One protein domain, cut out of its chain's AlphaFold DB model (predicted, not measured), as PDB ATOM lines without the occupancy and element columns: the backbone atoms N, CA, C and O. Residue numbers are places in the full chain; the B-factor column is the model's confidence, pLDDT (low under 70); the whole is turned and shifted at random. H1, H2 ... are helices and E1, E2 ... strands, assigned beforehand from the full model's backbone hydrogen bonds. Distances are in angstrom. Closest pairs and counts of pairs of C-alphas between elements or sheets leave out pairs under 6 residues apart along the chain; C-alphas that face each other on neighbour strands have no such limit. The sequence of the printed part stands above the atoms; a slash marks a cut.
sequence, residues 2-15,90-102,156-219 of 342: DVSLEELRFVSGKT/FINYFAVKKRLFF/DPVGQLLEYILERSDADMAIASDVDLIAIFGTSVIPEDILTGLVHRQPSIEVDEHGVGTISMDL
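AT A GLANCE: This is residues 2 to 15, 90 to 102 and 156 to 219 of the 342 residues of an uncharacterized protein of Dichomitus squalens (strain LYAD-421) (UniProt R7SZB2). A strongly twisted, curling sheet of five strands is the wall of this domain, with helix H1 lying slantwise over E3 and E5 on one face and no named helix on the other. H2 sits beside the strands on the same face as H1, and H3 packs on H1, away from the sheet. The printed part has 91 residues, with three named helices and five named strands in the order E1, E2, H1, E3, H2, H3, E4, E5; the class is mixed, helices and strands. The sheet is mixed and runs E1, E2, E3, E5, E4, with E3 and E5 its parallel pair. The whole is compact, with a radius of gyration of the C-alphas of 12.9 A and spans of 37 by 30 by 24 A.

HOW THE PARTS SIT: E1, residues 9 to 15, is an edge strand antiparallel to E2, residues 90 to 98, with N 10 and O 94 2.9 A apart, within hydrogen-bond range. E2 is antiparallel to E3, residues 173 to 177, with N 97 and O 174 at 3.0 A. E3 is parallel to E5, residues 212 to 216, with N 213 and O 173 at 2.8 A. E5 forms a hairpin with the edge strand E4, residues 204 to 207, with N 214 and O 206 at 2.9 A. The pairing is staggered: E5 pairs with E3 over residues 212 to 213 and with E4 over 213 to 216. H1, residues 157 to 168, is on the sheet in two layers, helix over strands, at a height of 7.9 A; its closest C-alphas to E3 are Leu 162 and Ala 174, 5.5 A. On the local plane it stands at 36 degrees to E3. H2, residues 178 to 185, is on the same face, over none of the strands. With its residues 157 to 161 alone, H1 touches H2, closest at the C-alphas of Val 158 and Asp 178, 6.1 A. H3, residues 194 to 201, is not on the sheet and touches H1 at a steep tilt of 52 degrees, the same way, closest at the C-alphas of Pro 157 and Ile 194, 6.3 A. In H1, H2 and H3 every O i to N i+4 pair is within hydrogen-bond range.

IN THESE COORDINATES: E1 begins at C-alpha 9 (4.652, 7.338, 222.491) and is 16.5 A long. E2 is 26.0 A, H1 16.5 A and E3 13.8 A. H2 begins at C-alpha 178 (9.141, -0.476, 215.466). E5 ends at C-alpha 216 (4.281, -13.064, 219.871).

THE WHOLE: The C-alphas of Asp 2 and Thr 187 are the farthest apart, 38.9 A. Residues 16 to 89 are not printed, with 5.0 A between C-alphas 15 and 90; residues 103 to 155 are not printed, with 23.8 A between C-alphas 102 and 156. Of the links that are printed whole, none is long. Residues 101 to 102 and 219 are under 70 in pLDDT.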
ATOM      1  N   ASP A   2      -5.189  17.925 227.300       72.75
ATOM      2  CA  ASP A   2      -5.613  16.533 227.219       72.75
ATOM      3  C   ASP A   2      -4.871  15.903 226.042       72.75
ATOM      4  O   ASP A   2      -5.047  16.322 224.902       72.75
ATOM      5  N   VAL A   3      -3.969  14.970 226.341       78.06
ATOM      6  CA  VAL A   3      -3.244  14.186 225.334       78.06
ATOM      7  C   VAL A   3      -3.992  12.871 225.177       78.06
ATOM      8  O   VAL A   3      -4.261  12.194 226.175       78.06
ATOM      9  N   SER A   4      -4.354  12.511 223.948       84.06
ATOM     10  CA  SER A   4      -5.020  11.231 223.711       84.06
ATOM     11  C   SER A   4      -4.027  10.079 223.897       84.06
ATOM     12  O   SER A   4      -2.830  10.219 223.646       84.06
ATOM     13  N   LEU A   5      -4.498   8.909 224.340       84.81
ATOM     14  CA  LEU A   5      -3.610   7.751 224.507       84.81
ATOM     15  C   LEU A   5      -2.937   7.346 223.187       84.81
ATOM     16  O   LEU A   5      -1.802   6.887 223.198       84.81
ATOM     17  N   GLU A   6      -3.615   7.554 222.063       85.56
ATOM     18  CA  GLU A   6      -3.107   7.239 220.726       85.56
ATOM     19  C   GLU A   6      -2.013   8.204 220.260       85.56
ATOM     20  O   GLU A   6      -1.263   7.884 219.340       85.56
ATOM     21  N   GLU A   7      -1.874   9.363 220.904       86.62
ATOM     22  CA  GLU A   7      -0.761  10.296 220.703       86.62
ATOM     23  C   GLU A   7       0.416  10.001 221.639       86.62
ATOM     24  O   GLU A   7       1.529  10.481 221.404       86.62
ATOM     25  N   LEU A   8       0.211   9.191 222.685       87.00
ATOM     26  CA  LEU A   8       1.291   8.799 223.579       87.00
ATOM     27  C   LEU A   8       2.253   7.851 222.856       87.00
ATOM     28  O   LEU A   8       1.872   6.894 222.176       87.00
ATOM     29  N   ARG A   9       3.543   8.149 222.995       88.81
ATOM     30  CA  ARG A   9       4.652   7.338 222.491       88.81
ATOM     31  C   ARG A   9       5.591   7.083 223.658       88.81
ATOM     32  O   ARG A   9       6.082   8.031 224.272       88.81
ATOM     33  N   PHE A  10       5.831   5.817 223.970       89.44
ATOM     34  CA  PHE A  10       6.750   5.429 225.035       89.44
ATOM     35  C   PHE A  10       8.117   5.169 224.431       89.44
ATOM     36  O   PHE A  10       8.305   4.198 223.706       89.44
ATOM     37  N   VAL A  11       9.073   6.043 224.720       89.00
ATOM     38  CA  VAL A  11      10.448   5.873 224.256       89.00
ATOM     39  C   VAL A  11      11.125   4.800 225.099       89.00
ATOM     40  O   VAL A  11      11.326   4.989 226.296       89.00
ATOM     41  N   SER A  12      11.475   3.679 224.475       86.00
ATOM     42  CA  SER A  12      12.097   2.534 225.151       86.00
ATOM     43  C   SER A  12      13.615   2.563 225.103       86.00
ATOM     44  O   SER A  12      14.291   1.988 225.950       86.00
ATOM     45  N   GLY A  13      14.163   3.262 224.116       84.56
ATOM     46  CA  GLY A  13      15.591   3.337 223.919       84.56
ATOM     47  C   GLY A  13      15.954   4.396 222.905       84.56
ATOM     48  O   GLY A  13      15.116   4.949 222.187       84.56
ATOM     49  N   LYS A  14      17.249   4.678 222.853       85.12
ATOM     50  CA  LYS A  14      17.812   5.518 221.813       85.12
ATOM     51  C   LYS A  14      19.117   4.935 221.316       85.12
ATOM     52  O   LYS A  14      19.973   4.561 222.115       85.12
ATOM     53  N   THR A  15      19.295   4.955 220.006       79.50
ATOM     54  CA  THR A  15      20.594   4.693 219.394       79.50
ATOM     55  C   THR A  15      21.210   6.027 219.031       79.50
ATOM     56  O   THR A  15      20.691   6.772 218.199       79.50
ATOM     57  N   PHE A  90      18.326   7.929 216.926       81.38
ATOM     58  CA  PHE A  90      17.222   7.050 216.573       81.38
ATOM     59  C   PHE A  90      16.479   6.726 217.859       81.38
ATOM     60  O   PHE A  90      17.115   6.435 218.874       81.38
ATOM     61  N   ILE A  91      15.159   6.845 217.831       85.19
ATOM     62  CA  ILE A  91      14.302   6.656 218.994       85.19
ATOM     63  C   ILE A  91      13.487   5.400 218.737       85.19
ATOM     64  O   ILE A  91      12.672   5.393 217.818       85.19
ATOM     65  N   ASN A  92      13.702   4.381 219.562       87.06
ATOM     66  CA  ASN A  92      12.840   3.209 219.574       87.06
ATOM     67  C   ASN A  92      11.640   3.558 220.447       87.06
ATOM     68  O   ASN A  92      11.800   4.136 221.533       87.06
ATOM     69  N   TYR A  93      10.444   3.239 219.975       91.88
ATOM     70  CA  TYR A  93       9.233   3.615 220.684       91.88
ATOM     71  C   TYR A  93       8.187   2.515 220.645       91.88
ATOM     72  O   TYR A  93       8.071   1.767 219.679       91.88
ATOM     73  N   PHE A  94       7.387   2.474 221.699       93.44
ATOM     74  CA  PHE A  94       6.123   1.765 221.723       93.44
ATOM     75  C   PHE A  94       4.989   2.753 221.475       93.44
ATOM     76  O   PHE A  94       4.985   3.880 221.991       93.44
ATOM     77  N   ALA A  95       4.021   2.318 220.688       95.06
ATOM     78  CA  ALA A  95       2.751   2.989 220.507       95.06
ATOM     79  C   ALA A  95       1.628   2.095 221.037       95.06
ATOM     80  O   ALA A  95       1.766   0.875 221.148       95.06
ATOM     81  N   VAL A  96       0.525   2.738 221.405       94.50
ATOM     82  CA  VAL A  96      -0.643   2.088 221.993       94.50
ATOM     83  C   VAL A  96      -1.873   2.520 221.211       94.50
ATOM     84  O   VAL A  96      -2.021   3.703 220.904       94.50
ATOM     85  N   LYS A  97      -2.770   1.577 220.921       94.56
ATOM     86  CA  LYS A  97      -4.084   1.861 220.331       94.56
ATOM     87  C   LYS A  97      -5.173   1.134 221.100       94.56
ATOM     88  O   LYS A  97      -4.957   0.017 221.561       94.56
ATOM     89  N   LYS A  98      -6.336   1.763 221.261       92.81
ATOM     90  CA  LYS A  98      -7.486   1.161 221.944       92.81
ATOM     91  C   LYS A  98      -8.628   0.922 220.977       92.81
ATOM     92  O   LYS A  98      -8.843   1.695 220.050       92.81
ATOM     93  N   ARG A  99      -9.410  -0.114 221.259       90.31
ATOM     94  CA  ARG A  99     -10.701  -0.326 220.619       90.31
ATOM     95  C   ARG A  99     -11.700   0.694 221.183       90.31
ATOM     96  O   ARG A  99     -11.772   0.901 222.394       90.31
ATOM     97  N   LEU A 100     -12.452   1.357 220.305       79.69
ATOM     98  CA  LEU A 100     -13.221   2.590 220.564       79.69
ATOM     99  C   LEU A 100     -14.413   2.455 221.548       79.69
ATOM    100  O   LEU A 100     -15.280   3.323 221.583       79.69
ATOM    101  N   PHE A 101     -14.511   1.391 222.346       69.81
ATOM    102  CA  PHE A 101     -15.721   1.112 223.127       69.81
ATOM    103  C   PHE A 101     -15.794   1.831 224.484       69.81
ATOM    104  O   PHE A 101     -16.901   2.065 224.961       69.81
ATOM    105  N   PHE A 102     -14.672   2.252 225.091       61.59
ATOM    106  CA  PHE A 102     -14.705   2.950 226.388       61.59
ATOM    107  C   PHE A 102     -13.641   4.054 226.523       61.59
ATOM    108  O   PHE A 102     -12.440   3.758 226.497       61.59
ATOM    109  N   ASP A 156       2.467   5.487 208.776       91.94
ATOM    110  CA  ASP A 156       2.625   5.048 210.163       91.94
ATOM    111  C   ASP A 156       2.583   3.511 210.211       91.94
ATOM    112  O   ASP A 156       1.504   2.915 210.291       91.94
ATOM    113  N   PRO A 157       3.740   2.838 210.088       94.31
ATOM    114  CA  PRO A 157       3.767   1.385 210.007       94.31
ATOM    115  C   PRO A 157       3.439   0.729 211.355       94.31
ATOM    116  O   PRO A 157       2.826  -0.337 211.380       94.31
ATOM    117  N   VAL A 158       3.786   1.372 212.479       95.56
ATOM    118  CA  VAL A 158       3.429   0.871 213.815       95.56
ATOM    119  C   VAL A 158       1.930   1.053 214.045       95.56
ATOM    120  O   VAL A 158       1.278   0.137 214.534       95.56
ATOM    121  N   GLY A 159       1.350   2.175 213.611       95.19
ATOM    122  CA  GLY A 159      -0.100   2.383 213.623       95.19
ATOM    123  C   GLY A 159      -0.871   1.310 212.847       95.19
ATOM    124  O   GLY A 159      -1.888   0.818 213.333       95.19
ATOM    125  N   GLN A 160      -0.362   0.893 211.682       96.06
ATOM    126  CA  GLN A 160      -0.942  -0.211 210.905       96.06
ATOM    127  C   GLN A 160      -0.811  -1.568 211.615       96.06
ATOM    128  O   GLN A 160      -1.747  -2.362 211.587       96.06
ATOM    129  N   LEU A 161       0.310  -1.824 212.297       97.31
ATOM    130  CA  LEU A 161       0.481  -3.029 213.115       97.31
ATOM    131  C   LEU A 161      -0.487  -3.065 214.306       97.31
ATOM    132  O   LEU A 161      -1.066  -4.106 214.599       97.31
ATOM    133  N   LEU A 162      -0.703  -1.928 214.969       97.00
ATOM    134  CA  LEU A 162      -1.680  -1.810 216.054       97.00
ATOM    135  C   LEU A 162      -3.106  -2.091 215.570       97.00
ATOM    136  O   LEU A 162      -3.854  -2.784 216.258       97.00
ATOM    137  N   GLU A 163      -3.469  -1.586 214.388       95.94
ATOM    138  CA  GLU A 163      -4.766  -1.879 213.770       95.94
ATOM    139  C   GLU A 163      -4.915  -3.374 213.487       95.94
ATOM    140  O   GLU A 163      -5.922  -3.968 213.856       95.94
ATOM    141  N   TYR A 164      -3.881  -3.998 212.919       97.00
ATOM    142  CA  TYR A 164      -3.867  -5.432 212.651       97.00
ATOM    143  C   TYR A 164      -4.094  -6.265 213.923       97.00
ATOM    144  O   TYR A 164      -4.911  -7.186 213.912       97.00
ATOM    145  N   ILE A 165      -3.412  -5.929 215.026       97.94
ATOM    146  CA  ILE A 165      -3.586  -6.620 216.315       97.94
ATOM    147  C   ILE A 165      -5.040  -6.511 216.776       97.94
ATOM    148  O   ILE A 165      -5.655  -7.521 217.119       97.94
ATOM    149  N   LEU A 166      -5.605  -5.301 216.755       96.56
ATOM    150  CA  LEU A 166      -6.991  -5.077 217.158       96.56
ATOM    151  C   LEU A 166      -7.998  -5.721 216.201       96.56
ATOM    152  O   LEU A 166      -9.079  -6.082 216.638       96.56
ATOM    153  N   GLU A 167      -7.701  -5.871 214.914       96.69
ATOM    154  CA  GLU A 167      -8.618  -6.496 213.952       96.69
ATOM    155  C   GLU A 167      -8.614  -8.029 214.063       96.69
ATOM    156  O   GLU A 167      -9.640  -8.679 213.861       96.69
ATOM    157  N   ARG A 168      -7.461  -8.619 214.395       97.50
ATOM    158  CA  ARG A 168      -7.242 -10.075 214.385       97.50
ATOM    159  C   ARG A 168      -7.278 -10.731 215.761       97.50
ATOM    160  O   ARG A 168      -7.071 -11.938 215.844       97.50
ATOM    161  N   SER A 169      -7.568  -9.975 216.813       97.00
ATOM    162  CA  SER A 169      -7.716 -10.504 218.169       97.00
ATOM    163  C   SER A 169      -8.954  -9.953 218.875       97.00
ATOM    164  O   SER A 169      -9.645  -9.049 218.398       97.00
ATOM    165  N   ASP A 170      -9.252 -10.512 220.038       96.50
ATOM    166  CA  ASP A 170     -10.255 -10.022 220.974       96.50
ATOM    167  C   ASP A 170      -9.713  -8.942 221.927       96.50
ATOM    168  O   ASP A 170     -10.459  -8.472 222.780       96.50
ATOM    169  N   ALA A 171      -8.471  -8.480 221.738       96.50
ATOM    170  CA  ALA A 171      -7.865  -7.450 222.571       96.50
ATOM    171  C   ALA A 171      -8.667  -6.135 222.583       96.50
ATOM    172  O   ALA A 171      -9.137  -5.633 221.555       96.50
ATOM    173  N   ASP A 172      -8.748  -5.526 223.762       94.75
ATOM    174  CA  ASP A 172      -9.305  -4.188 223.970       94.75
ATOM    175  C   ASP A 172      -8.279  -3.091 223.651       94.75
ATOM    176  O   ASP A 172      -8.627  -1.945 223.338       94.75
ATOM    177  N   MET A 173      -6.995  -3.427 223.755       94.38
ATOM    178  CA  MET A 173      -5.871  -2.526 223.546       94.38
ATOM    179  C   MET A 173      -4.739  -3.270 222.847       94.38
ATOM    180  O   MET A 173      -4.463  -4.411 223.176       94.38
ATOM    181  N   ALA A 174      -4.053  -2.617 221.918       96.44
ATOM    182  CA  ALA A 174      -2.856  -3.144 221.281       96.44
ATOM    183  C   ALA A 174      -1.639  -2.319 221.690       96.44
ATOM    184  O   ALA A 174      -1.721  -1.089 221.800       96.44
ATOM    185  N   ILE A 175      -0.511  -2.999 221.891       96.50
ATOM    186  CA  ILE A 175       0.800  -2.382 222.097       96.50
ATOM    187  C   ILE A 175       1.773  -2.992 221.093       96.50
ATOM    188  O   ILE A 175       1.851  -4.209 220.950       96.50
ATOM    189  N   ALA A 176       2.515  -2.133 220.401       97.19
ATOM    190  CA  ALA A 176       3.525  -2.543 219.437       97.19
ATOM    191  C   ALA A 176       4.628  -1.486 219.319       97.19
ATOM    192  O   ALA A 176       4.453  -0.324 219.702       97.19
ATOM    193  N   SER A 177       5.762  -1.896 218.769       95.44
ATOM    194  CA  SER A 177       6.941  -1.080 218.503       95.44
ATOM    195  C   SER A 177       7.432  -1.226 217.069       95.44
ATOM    196  O   SER A 177       7.026  -2.112 216.316       95.44
ATOM    197  N   ASP A 178       8.364  -0.356 216.696       92.56
ATOM    198  CA  ASP A 178       9.141  -0.476 215.466       92.56
ATOM    199  C   ASP A 178      10.000  -1.751 215.428       92.56
ATOM    200  O   ASP A 178      10.183  -2.345 214.364       92.56
ATOM    201  N   VAL A 179      10.462  -2.224 216.589       91.94
ATOM    202  CA  VAL A 179      11.193  -3.494 216.721       91.94
ATOM    203  C   VAL A 179      10.320  -4.679 216.311       91.94
ATOM    204  O   VAL A 179      10.819  -5.604 215.666       91.94
ATOM    205  N   ASP A 180       9.019  -4.632 216.607       95.00
ATOM    206  CA  ASP A 180       8.109  -5.718 216.249       95.00
ATOM    207  C   ASP A 180       7.970  -5.851 214.726       95.00
ATOM    208  O   ASP A 180       8.010  -6.949 214.176       95.00
ATOM    209  N   LEU A 181       7.912  -4.728 214.006       94.12
ATOM    210  CA  LEU A 181       7.919  -4.731 212.540       94.12
ATOM    211  C   LEU A 181       9.212  -5.325 211.977       94.12
ATOM    212  O   LEU A 181       9.168  -6.137 211.053       94.12
ATOM    213  N   ILE A 182      10.359  -4.934 212.539       91.62
ATOM    214  CA  ILE A 182      11.665  -5.450 212.110       91.62
ATOM    215  C   ILE A 182      11.719  -6.962 212.298       91.62
ATOM    216  O   ILE A 182      12.222  -7.660 211.426       91.62
ATOM    217  N   ALA A 183      11.190  -7.493 213.393       92.62
ATOM    218  CA  ALA A 183      11.247  -8.925 213.623       92.62
ATOM    219  C   ALA A 183      10.172  -9.720 212.849       92.62
ATOM    220  O   ALA A 183      10.460 -10.841 212.437       92.62
ATOM    221  N   ILE A 184       9.013  -9.134 212.514       94.25
ATOM    222  CA  ILE A 184       8.030  -9.754 211.597       94.25
ATOM    223  C   ILE A 184       8.579  -9.858 210.165       94.25
ATOM    224  O   ILE A 184       8.420 -10.884 209.498       94.25
ATOM    225  N   PHE A 185       9.208  -8.792 209.662       93.94
ATOM    226  CA  PHE A 185       9.716  -8.746 208.286       93.94
ATOM    227  C   PHE A 185      11.191  -9.179 208.172       93.94
ATOM    228  O   PHE A 185      11.684  -9.429 207.068       93.94
ATOM    229  N   GLY A 186      11.893  -9.345 209.291       88.94
ATOM    230  CA  GLY A 186      13.295  -9.743 209.353       88.94
ATOM    231  C   GLY A 186      14.209  -8.780 208.593       88.94
ATOM    232  O   GLY A 186      14.110  -7.562 208.697       88.94
ATOM    233  N   THR A 187      15.106  -9.340 207.778       80.19
ATOM    234  CA  THR A 187      15.992  -8.562 206.896       80.19
ATOM    235  C   THR A 187      15.332  -8.161 205.576       80.19
ATOM    236  O   THR A 187      15.990  -7.561 204.725       80.19
ATOM    237  N   SER A 188      14.072  -8.552 205.344       81.69
ATOM    238  CA  SER A 188      13.364  -8.156 204.129       81.69
ATOM    239  C   SER A 188      12.925  -6.697 204.215       81.69
ATOM    240  O   SER A 188      12.751  -6.138 205.298       81.69
ATOM    241  N   VAL A 189      12.791  -6.056 203.055       82.56
ATOM    242  CA  VAL A 189      12.318  -4.674 202.986       82.56
ATOM    243  C   VAL A 189      10.895  -4.627 203.532       82.56
ATOM    244  O   VAL A 189      10.034  -5.374 203.064       82.56
ATOM    245  N   ILE A 190      10.660  -3.750 204.510       88.06
ATOM    246  CA  ILE A 190       9.323  -3.490 205.042       88.06
ATOM    247  C   ILE A 190       8.434  -3.032 203.868       88.06
ATOM    248  O   ILE A 190       8.796  -2.065 203.190       88.06
ATOM    249  N   PRO A 191       7.320  -3.729 203.579       90.06
ATOM    250  CA  PRO A 191       6.478  -3.406 202.433       90.06
ATOM    251  C   PRO A 191       5.827  -2.026 202.595       90.06
ATOM    252  O   PRO A 191       5.489  -1.625 203.702       90.06
ATOM    253  N   GLU A 192       5.614  -1.309 201.487       88.69
ATOM    254  CA  GLU A 192       4.890  -0.022 201.511       88.69
ATOM    255  C   GLU A 192       3.451  -0.194 202.031       88.69
ATOM    256  O   GLU A 192       2.944   0.662 202.755       88.69
ATOM    257  N   ASP A 193       2.821  -1.324 201.694       92.75
ATOM    258  CA  ASP A 193       1.537  -1.768 202.237       92.75
ATOM    259  C   ASP A 193       1.775  -2.772 203.377       92.75
ATOM    260  O   ASP A 193       1.915  -3.986 203.168       92.75
ATOM    261  N   ILE A 194       1.876  -2.232 204.593       94.75
ATOM    262  CA  ILE A 194       2.168  -3.001 205.806       94.75
ATOM    263  C   ILE A 194       1.042  -3.989 206.088       94.75
ATOM    264  O   ILE A 194       1.325  -5.144 206.392       94.75
ATOM    265  N   LEU A 195      -0.219  -3.568 205.954       94.81
ATOM    266  CA  LEU A 195      -1.381  -4.410 206.240       94.81
ATOM    267  C   LEU A 195      -1.402  -5.655 205.351       94.81
ATOM    268  O   LEU A 195      -1.532  -6.764 205.868       94.81
ATOM    269  N   THR A 196      -1.182  -5.505 204.042       94.94
ATOM    270  CA  THR A 196      -1.080  -6.660 203.136       94.94
ATOM    271  C   THR A 196       0.075  -7.585 203.531       94.94
ATOM    272  O   THR A 196      -0.081  -8.809 203.548       94.94
ATOM    273  N   GLY A 197       1.221  -7.017 203.923       94.81
ATOM    274  CA  GLY A 197       2.359  -7.779 204.442       94.81
ATOM    275  C   GLY A 197       2.032  -8.569 205.716       94.81
ATOM    276  O   GLY A 197       2.383  -9.746 205.814       94.81
ATOM    277  N   LEU A 198       1.322  -7.952 206.664       96.25
ATOM    278  CA  LEU A 198       0.894  -8.578 207.919       96.25
ATOM    279  C   LEU A 198      -0.148  -9.677 207.684       96.25
ATOM    280  O   LEU A 198      -0.035 -10.754 208.262       96.25
ATOM    281  N   VAL A 199      -1.114  -9.461 206.785       95.88
ATOM    282  CA  VAL A 199      -2.111 -10.476 206.397       95.88
ATOM    283  C   VAL A 199      -1.455 -11.690 205.742       95.88
ATOM    284  O   VAL A 199      -1.918 -12.814 205.941       95.88
ATOM    285  N   HIS A 200      -0.376 -11.485 204.982       95.44
ATOM    286  CA  HIS A 200       0.380 -12.576 204.373       95.44
ATOM    287  C   HIS A 200       1.232 -13.346 205.393       95.44
ATOM    288  O   HIS A 200       1.291 -14.571 205.334       95.44
ATOM    289  N   ARG A 201       1.891 -12.641 206.322       95.19
ATOM    290  CA  ARG A 201       2.763 -13.253 207.339       95.19
ATOM    291  C   ARG A 201       2.000 -13.909 208.487       95.19
ATOM    292  O   ARG A 201       2.510 -14.870 209.043       95.19
ATOM    293  N   GLN A 202       0.826 -13.381 208.825       96.19
ATOM    294  CA  GLN A 202      -0.012 -13.807 209.949       96.19
ATOM    295  C   GLN A 202       0.776 -13.993 211.256       96.19
ATOM    296  O   GLN A 202       0.798 -15.099 211.798       96.19
ATOM    297  N   PRO A 203       1.467 -12.947 211.752       96.19
ATOM    298  CA  PRO A 203       2.200 -13.062 213.006       96.19
ATOM    299  C   PRO A 203       1.250 -13.419 214.158       96.19
ATOM    300  O   PRO A 203       0.116 -12.939 214.207       96.19
ATOM    301  N   SER A 204       1.726 -14.255 215.082       96.62
ATOM    302  CA  SER A 204       0.948 -14.677 216.249       96.62
ATOM    303  C   SER A 204       0.649 -13.482 217.156       96.62
ATOM    304  O   SER A 204       1.519 -12.641 217.391       96.62
ATOM    305  N   ILE A 205      -0.583 -13.402 217.661       97.62
ATOM    306  CA  ILE A 205      -1.014 -12.367 218.604       97.62
ATOM    307  C   ILE A 205      -1.291 -13.040 219.944       97.62
ATOM    308  O   ILE A 205      -2.122 -13.942 220.033       97.62
ATOM    309  N   GLU A 206      -0.618 -12.567 220.986       97.31
ATOM    310  CA  GLU A 206      -0.901 -12.930 222.371       97.31
ATOM    311  C   GLU A 206      -1.724 -11.822 223.021       97.31
ATOM    312  O   GLU A 206      -1.348 -10.648 222.962       97.31
ATOM    313  N   VAL A 207      -2.840 -12.204 223.642       97.69
ATOM    314  CA  VAL A 207      -3.683 -11.313 224.443       97.69
ATOM    315  C   VAL A 207      -3.524 -11.701 225.906       97.69
ATOM    316  O   VAL A 207      -3.722 -12.861 226.268       97.69
ATOM    317  N   ASP A 208      -3.118 -10.744 226.736       96.06
ATOM    318  CA  ASP A 208      -2.929 -10.972 228.168       96.06
ATOM    319  C   ASP A 208      -4.251 -10.937 228.964       96.06
ATOM    320  O   ASP A 208      -5.327 -10.627 228.449       96.06
ATOM    321  N   GLU A 209      -4.167 -11.227 230.265       96.00
ATOM    322  CA  GLU A 209      -5.306 -11.193 231.198       96.00
ATOM    323  C   GLU A 209      -5.956  -9.802 231.353       96.00
ATOM    324  O   GLU A 209      -7.040  -9.673 231.925       96.00
ATOM    325  N   HIS A 210      -5.311  -8.747 230.854       93.12
ATOM    326  CA  HIS A 210      -5.804  -7.375 230.880       93.12
ATOM    327  C   HIS A 210      -6.429  -6.940 229.545       93.12
ATOM    328  O   HIS A 210      -6.802  -5.768 229.410       93.12
ATOM    329  N   GLY A 211      -6.553  -7.855 228.576       95.06
ATOM    330  CA  GLY A 211      -7.087  -7.571 227.246       95.06
ATOM    331  C   GLY A 211      -6.106  -6.801 226.359       95.06
ATOM    332  O   GLY A 211      -6.539  -6.070 225.463       95.06
ATOM    333  N   VAL A 212      -4.799  -6.902 226.621       95.75
ATOM    334  CA  VAL A 212      -3.754  -6.249 225.827       95.75
ATOM    335  C   VAL A 212      -3.168  -7.227 224.819       95.75
ATOM    336  O   VAL A 212      -2.541  -8.213 225.188       95.75
ATOM    337  N   GLY A 213      -3.353  -6.924 223.538       97.38
ATOM    338  CA  GLY A 213      -2.780  -7.652 222.417       97.38
ATOM    339  C   GLY A 213      -1.363  -7.182 222.097       97.38
ATOM    340  O   GLY A 213      -1.108  -5.981 221.954       97.38
ATOM    341  N   THR A 214      -0.451  -8.136 221.937       97.31
ATOM    342  CA  THR A 214       0.929  -7.919 221.481       97.31
ATOM    343  C   THR A 214       1.334  -8.993 220.473       97.31
ATOM    344  O   THR A 214       0.727 -10.061 220.414       97.31
ATOM    345  N   ILE A 215       2.351  -8.717 219.654       97.06
ATOM    346  CA  ILE A 215       2.893  -9.724 218.739       97.06
ATOM    347  C   ILE A 215       3.752 -10.710 219.527       97.06
ATOM    348  O   ILE A 215       4.719 -10.319 220.189       97.06
ATOM    349  N   SER A 216       3.419 -11.991 219.409       93.81
ATOM    350  CA  SER A 216       4.281 -13.064 219.871       93.81
ATOM    351  C   SER A 216       5.251 -13.444 218.772       93.81
ATOM    352  O   SER A 216       4.881 -13.699 217.623       93.81
ATOM    353  N   MET A 217       6.523 -13.432 219.134       84.25
ATOM    354  CA  MET A 217       7.580 -13.909 218.272       84.25
ATOM    355  C   MET A 217       8.037 -15.218 218.853       84.25
ATOM    356  O   MET A 217       8.744 -15.234 219.866       84.25
ATOM    357  N   ASP A 218       7.670 -16.292 218.166       76.81
ATOM    358  CA  ASP A 218       8.429 -17.522 218.226       76.81
ATOM    359  C   ASP A 218       9.798 -17.176 217.653       76.81
ATOM    360  O   ASP A 218      10.059 -17.246 216.450       76.81
ATOM    361  N   LEU A 219      10.675 -16.689 218.530       62.19
ATOM    362  CA  LEU A 219      12.096 -16.687 218.280       62.19
ATOM    363  C   LEU A 219      12.485 -18.160 218.254       62.19
ATOM    364  O   LEU A 219      13.068 -18.675 219.211       62.19
TER     365      LEU A 219